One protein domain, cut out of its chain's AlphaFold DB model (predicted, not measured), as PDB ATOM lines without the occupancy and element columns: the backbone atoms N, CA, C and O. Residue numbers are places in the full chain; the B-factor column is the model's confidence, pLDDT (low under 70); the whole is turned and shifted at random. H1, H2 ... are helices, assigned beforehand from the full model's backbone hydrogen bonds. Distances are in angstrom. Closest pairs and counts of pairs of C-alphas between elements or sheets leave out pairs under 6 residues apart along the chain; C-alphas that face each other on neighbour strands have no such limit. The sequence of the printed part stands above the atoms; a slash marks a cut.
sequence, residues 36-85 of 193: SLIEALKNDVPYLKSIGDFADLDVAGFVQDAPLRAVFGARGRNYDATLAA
ATOM      1  N   SER A  36     247.770 251.776 182.073       94.81
ATOM      2  CA  SER A  36     248.665 250.617 181.991       94.81
ATOM      3  C   SER A  36     249.730 250.745 180.897       94.81
ATOM      4  O   SER A  36     250.858 250.315 181.107       94.81
ATOM      5  N   LEU A  37     249.402 251.358 179.755       95.06
ATOM      6  CA  LEU A  37     250.357 251.584 178.666       95.06
ATOM      7  C   LEU A  37     251.323 252.731 178.990       95.06
ATOM      8  O   LEU A  37     252.497 252.659 178.639       95.06
ATOM      9  N   ILE A  38     250.853 253.761 179.701       96.94
ATOM     10  CA  ILE A  38     251.712 254.842 180.204       96.94
ATOM     11  C   ILE A  38     252.710 254.293 181.232       96.94
ATOM     12  O   ILE A  38     253.895 254.611 181.167       96.94
ATOM     13  N   GLU A  39     252.254 253.450 182.160       97.19
ATOM     14  CA  GLU A  39     253.136 252.797 183.134       97.19
ATOM     15  C   GLU A  39     254.113 251.823 182.464       97.19
ATOM     16  O   GLU A  39     255.285 251.797 182.836       97.19
ATOM     17  N   ALA A  40     253.683 251.074 181.443       96.81
ATOM     18  CA  ALA A  40     254.587 250.240 180.650       96.81
ATOM     19  C   ALA A  40     255.703 251.081 180.010       96.81
ATOM     20  O   ALA A  40     256.873 250.795 180.240       96.81
ATOM     21  N   LEU A  41     255.361 252.191 179.343       95.88
ATOM     22  CA  LEU A  41     256.348 253.102 178.757       95.88
ATOM     23  C   LEU A  41     257.345 253.633 179.803       95.88
ATOM     24  O   LEU A  41     258.544 253.688 179.535       95.88
ATOM     25  N   LYS A  42     256.882 254.000 181.007       95.75
ATOM     26  CA  LYS A  42     257.776 254.429 182.101       95.75
ATOM     27  C   LYS A  42     258.771 253.338 182.493       95.75
ATOM     28  O   LYS A  42     259.929 253.653 182.757       95.75
ATOM     29  N   ASN A  43     258.328 252.083 182.529       95.50
ATOM     30  CA  ASN A  43     259.170 250.935 182.866       95.50
ATOM     31  C   ASN A  43     260.105 250.526 181.718       95.50
ATOM     32  O   ASN A  43     261.199 250.026 181.978       95.50
ATOM     33  N   ASP A  44     259.716 250.785 180.468       95.06
ATOM     34  CA  ASP A  44     260.542 250.519 179.290       95.06
ATOM     35  C   ASP A  44     261.736 251.483 179.201       95.06
ATOM     36  O   ASP A  44     262.825 251.075 178.797       95.06
ATOM     37  N   VAL A  45     261.586 252.748 179.619       95.00
ATOM     38  CA  VAL A  45     262.647 253.775 179.519       95.00
ATOM     39  C   VAL A  45     263.972 253.352 180.183       95.00
ATOM     40  O   VAL A  45     265.008 253.436 179.515       95.00
ATOM     41  N   PRO A  46     264.011 252.879 181.447       94.19
ATOM     42  CA  PRO A  46     265.244 252.372 182.053       94.19
ATOM     43  C   PRO A  46     265.873 251.210 181.280       94.19
ATOM     44  O   PRO A  46     267.096 251.147 181.159       94.19
ATOM     45  N   TYR A  47     265.055 250.301 180.741       94.38
ATOM     46  CA  TYR A  47     265.553 249.171 179.963       94.38
ATOM     47  C   TYR A  47     266.170 249.636 178.640       94.38
ATOM     48  O   TYR A  47     267.302 249.264 178.334       94.38
ATOM     49  N   LEU A  48     265.487 250.513 177.901       94.50
ATOM     50  CA  LEU A  48     265.987 251.080 176.645       94.50
ATOM     51  C   LEU A  48     267.328 251.804 176.837       94.50
ATOM     52  O   LEU A  48     268.246 251.603 176.046       94.50
ATOM     53  N   LYS A  49     267.485 252.553 177.938       94.19
ATOM     54  CA  LYS A  49     268.763 253.178 178.327       94.19
ATOM     55  C   LYS A  49     269.873 252.173 178.635       94.19
ATOM     56  O   LYS A  49     271.046 252.494 178.491       94.19
ATOM     57  N   SER A  50     269.526 250.975 179.098       95.00
ATOM     58  CA  SER A  50     270.520 249.956 179.454       95.00
ATOM     59  C   SER A  50     271.099 249.220 178.243       95.00
ATOM     60  O   SER A  50     272.203 248.687 178.333       95.00
ATOM     61  N   ILE A  51     270.376 249.192 177.118       95.69
ATOM     62  CA  ILE A  51     270.767 248.452 175.907       95.69
ATOM     63  C   ILE A  51     271.315 249.340 174.781       95.69
ATOM     64  O   ILE A  51     271.706 248.818 173.738       95.69
ATOM     65  N   GLY A  52     271.354 250.663 174.956       91.50
ATOM     66  CA  GLY A  52     271.848 251.569 173.926       91.50
ATOM     67  C   GLY A  52     271.774 253.042 174.304       91.50
ATOM     68  O   GLY A  52     271.485 253.402 175.443       91.50
ATOM     69  N   ASP A  53     272.046 253.893 173.316       90.12
ATOM     70  CA  ASP A  53     271.925 255.340 173.457       90.12
ATOM     71  C   ASP A  53     270.454 255.749 173.315       90.12
ATOM     72  O   ASP A  53     269.883 255.734 172.221       90.12
ATOM     73  N   PHE A  54     269.823 256.049 174.447       92.69
ATOM     74  CA  PHE A  54     268.433 256.474 174.518       92.69
ATOM     75  C   PHE A  54     268.355 257.823 175.226       92.69
ATOM     76  O   PHE A  54     268.734 257.948 176.394       92.69
ATOM     77  N   ALA A  55     267.842 258.826 174.511       91.00
ATOM     78  CA  ALA A  55     267.681 260.173 175.037       91.00
ATOM     79  C   ALA A  55     266.786 260.188 176.285       91.00
ATOM     80  O   ALA A  55     265.875 259.372 176.441       91.00
ATOM     81  N   ASP A  56     267.021 261.153 177.173       91.81
ATOM     82  CA  ASP A  56     266.128 261.370 178.303       91.81
ATOM     83  C   ASP A  56     264.703 261.666 177.814       91.81
ATOM     84  O   ASP A  56     264.481 262.538 176.974       91.81
ATOM     85  N   LEU A  57     263.734 260.928 178.360       94.31
ATOM     86  CA  LEU A  57     262.317 261.086 178.064       94.31
ATOM     87  C   LEU A  57     261.573 261.496 179.334       94.31
ATOM     88  O   LEU A  57     261.428 260.699 180.264       94.31
ATOM     89  N   ASP A  58     261.055 262.722 179.350       94.88
ATOM     90  CA  ASP A  58     260.036 263.128 180.315       94.88
ATOM     91  C   ASP A  58     258.679 262.559 179.882       94.88
ATOM     92  O   ASP A  58     257.966 263.133 179.057       94.88
ATOM     93  N   VAL A  59     258.319 261.400 180.439       95.31
ATOM     94  CA  VAL A  59     257.047 260.737 180.122       95.31
ATOM     95  C   VAL A  59     255.848 261.597 180.536       95.31
ATOM     96  O   VAL A  59     254.829 261.574 179.852       95.31
ATOM     97  N   ALA A  60     255.950 262.379 181.618       92.56
ATOM     98  CA  ALA A  60     254.843 263.216 182.077       92.56
ATOM     99  C   ALA A  60     254.570 264.374 181.106       92.56
ATOM    100  O   ALA A  60     253.413 264.648 180.801       92.56
ATOM    101  N   GLY A  61     255.621 265.006 180.575       95.06
ATOM    102  CA  GLY A  61     255.502 266.015 179.520       95.06
ATOM    103  C   GLY A  61     255.113 265.441 178.149       95.06
ATOM    104  O   GLY A  61     254.443 266.114 177.362       95.06
ATOM    105  N   PHE A  62     255.501 264.195 177.855       95.44
ATOM    106  CA  PHE A  62     255.181 263.509 176.597       95.44
ATOM    107  C   PHE A  62     253.710 263.071 176.509       95.44
ATOM    108  O   PHE A  62     253.082 263.193 175.456       95.44
ATOM    109  N   VAL A  63     253.141 262.567 177.606       97.06
ATOM    110  CA  VAL A  63     251.764 262.058 177.651       97.06
ATOM    111  C   VAL A  63     250.778 263.219 177.786       97.06
ATOM    112  O   VAL A  63     250.585 263.770 178.865       97.06
ATOM    113  N   GLN A  64     250.108 263.570 176.684       97.19
ATOM    114  CA  GLN A  64     249.135 264.666 176.643       97.19
ATOM    115  C   GLN A  64     247.808 264.212 176.021       97.19
ATOM    116  O   GLN A  64     247.721 263.979 174.816       97.19
ATOM    117  N   ASP A  65     246.749 264.111 176.830       97.44
ATOM    118  CA  ASP A  65     245.430 263.642 176.378       97.44
ATOM    119  C   ASP A  65     244.469 264.767 175.943       97.44
ATOM    120  O   ASP A  65     243.441 264.490 175.319       97.44
ATOM    121  N   ALA A  66     244.793 266.037 176.211       97.69
ATOM    122  CA  ALA A  66     243.906 267.170 175.937       97.69
ATOM    123  C   ALA A  66     243.437 267.262 174.464       97.69
ATOM    124  O   ALA A  66     242.232 267.442 174.247       97.69
ATOM    125  N   PRO A  67     244.298 267.069 173.438       97.44
ATOM    126  CA  PRO A  67     243.842 267.038 172.046       97.44
ATOM    127  C   PRO A  67     242.866 265.888 171.756       97.44
ATOM    128  O   PRO A  67     241.886 266.072 171.032       97.44
ATOM    129  N   LEU A  68     243.087 264.711 172.355       97.50
ATOM    130  CA  LEU A  68     242.198 263.555 172.203       97.50
ATOM    131  C   LEU A  68     240.835 263.841 172.839       97.50
ATOM    132  O   LEU A  68     239.801 263.631 172.204       97.50
ATOM    133  N   ARG A  69     240.821 264.400 174.055       98.31
ATOM    134  CA  ARG A  69     239.592 264.825 174.743       98.31
ATOM    135  C   ARG A  69     238.792 265.830 173.916       98.31
ATOM    136  O   ARG A  69     237.578 265.671 173.786       98.31
ATOM    137  N   ALA A  70     239.457 266.815 173.309       98.31
ATOM    138  CA  ALA A  70     238.808 267.803 172.447       98.31
ATOM    139  C   ALA A  70     238.122 267.151 171.232       98.31
ATOM    140  O   ALA A  70     236.963 267.452 170.941       98.31
ATOM    141  N   VAL A  71     238.791 266.206 170.559       98.19
ATOM    142  CA  VAL A  71     238.214 265.464 169.423       98.19
ATOM    143  C   VAL A  71     237.032 264.592 169.855       98.19
ATOM    144  O   VAL A  71     236.029 264.530 169.143       98.19
ATOM    145  N   PHE A  72     237.113 263.938 171.018       98.00
ATOM    146  CA  PHE A  72     235.995 263.169 171.573       98.00
ATOM    147  C   PHE A  72     234.783 264.069 171.835       98.00
ATOM    148  O   PHE A  72     233.690 263.763 171.355       98.00
ATOM    149  N   GLY A  73     234.988 265.208 172.503       97.94
ATOM    150  CA  GLY A  73     233.935 266.187 172.779       97.94
ATOM    151  C   GLY A  73     233.279 266.723 171.505       97.94
ATOM    152  O   GLY A  73     232.056 266.695 171.387       97.94
ATOM    153  N   ALA A  74     234.077 267.108 170.504       98.38
ATOM    154  CA  ALA A  74     233.578 267.574 169.206       98.38
ATOM    155  C   ALA A  74     232.750 266.515 168.449       98.38
ATOM    156  O   ALA A  74     231.917 266.859 167.614       98.38
ATOM    157  N   ARG A  75     232.960 265.227 168.746       97.69
ATOM    158  CA  ARG A  75     232.208 264.096 168.176       97.69
ATOM    159  C   ARG A  75     231.068 263.605 169.077       97.69
ATOM    160  O   ARG A  75     230.489 262.560 168.786       97.69
ATOM    161  N   GLY A  76     230.768 264.301 170.177       97.62
ATOM    162  CA  GLY A  76     229.745 263.887 171.145       97.62
ATOM    163  C   GLY A  76     230.080 262.575 171.867       97.62
ATOM    164  O   GLY A  76     229.183 261.838 172.268       97.62
ATOM    165  N   ARG A  77     231.369 262.236 171.991       97.12
ATOM    166  CA  ARG A  77     231.863 261.017 172.645       97.12
ATOM    167  C   ARG A  77     232.450 261.351 174.013       97.12
ATOM    168  O   ARG A  77     233.041 262.408 174.207       97.12
ATOM    169  N   ASN A  78     232.333 260.415 174.952       97.12
ATOM    170  CA  ASN A  78     232.909 260.544 176.287       97.12
ATOM    171  C   ASN A  78     234.282 259.848 176.342       97.12
ATOM    172  O   ASN A  78     234.368 258.620 176.241       97.12
ATOM    173  N   TYR A  79     235.345 260.648 176.476       97.88
ATOM    174  CA  TYR A  79     236.721 260.154 176.570       97.88
ATOM    175  C   TYR A  79     236.923 259.292 177.817       97.88
ATOM    176  O   TYR A  79     237.409 258.174 177.694       97.88
ATOM    177  N   ASP A  80     236.486 259.755 178.989       97.75
ATOM    178  CA  ASP A  80     236.705 259.048 180.257       97.75
ATOM    179  C   ASP A  80     235.953 257.713 180.312       97.75
ATOM    180  O   ASP A  80     236.488 256.715 180.791       97.75
ATOM    181  N   ALA A  81     234.749 257.653 179.738       96.44
ATOM    182  CA  ALA A  81     234.017 256.393 179.606       96.44
ATOM    183  C   ALA A  81     234.749 255.392 178.692       96.44
ATOM    184  O   ALA A  81     234.786 254.200 178.985       96.44
ATOM    185  N   THR A  82     235.358 255.870 177.601       95.44
ATOM    186  CA  THR A  82     236.141 255.017 176.688       95.44
ATOM    187  C   THR A  82     237.469 254.601 177.326       95.44
ATOM    188  O   THR A  82     237.878 253.451 177.210       95.44
ATOM    189  N   LEU A  83     238.107 255.504 178.074       96.75
ATOM    190  CA  LEU A  83     239.330 255.241 178.827       96.75
ATOM    191  C   LEU A  83     239.120 254.120 179.851       96.75
ATOM    192  O   LEU A  83     239.959 253.226 179.940       96.75
ATOM    193  N   ALA A  84     237.994 254.143 180.568       95.94
ATOM    194  CA  ALA A  84     237.637 253.138 181.567       95.94
ATOM    195  C   ALA A  84     237.237 251.777 180.967       95.94
ATOM    196  O   ALA A  84     237.317 250.758 181.654       95.94
ATOM    197  N   ALA A  85     236.815 251.732 179.701       93.00
ATOM    198  CA  ALA A  85     236.469 250.483 179.034       93.00
ATOM    199  C   ALA A  85     237.729 249.650 178.742       93.00
ATOM    200  O   ALA A  85     238.692 250.138 178.152       93.00
TER     201      ALA A  85
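AT A GLANCE: This is residues 36 to 85 of the 193 residues of an uncharacterized protein of Mycobacterium montefiorense (UniProt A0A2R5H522). The chain draws a long, open loop: H1 makes one long side, H2 and H3 lie along the other, and H4 turns back at the end away from residues 47 to 53, which stand free. The printed part has 50 residues with four named helices, H1 to H4 in order, and no named strand: all helix. It is only just extended, close to loose, with a radius of gyration of the C-alphas of 14.8 A, and spans 44 by 19 by 12 A.

IN THESE COORDINATES: Find C-alpha 36 at (248.665, 250.617, 181.991); H1, residues 36 to 51, runs 23.0 A from there, with a kink of 28 degrees near residue 43. H2 is residues 59 to 62, 4.9 A; H3, residues 66 to 74, 12.3 A; H4, residues 79 to 84, 8.7 A, ending at C-alpha 84 (237.637, 253.138, 181.567).

HOW THE PARTS SIT: H1, with residues 38 to 42 alone, only just touches H2, with 3 pairs of C-alphas within 8 A, the closest Lys 42 and Val 59 at 6.7 A. H3 and H4 touch, closest at C-alphas Arg 69 and Tyr 79, 5.8 A, only just about perpendicular at 71 degrees. H2 and H3 are apart. Each O i to N i+4 pair is within hydrogen-bond range in H3 and H4, 10 of 12 in H1; H2 is too short for one.

THE WHOLE: The farthest C-alphas, Ile 51 and Gly 76, are 44.1 A apart. The printed part has no cut, no link is long, and no printed residue is under 70 in pLDDT.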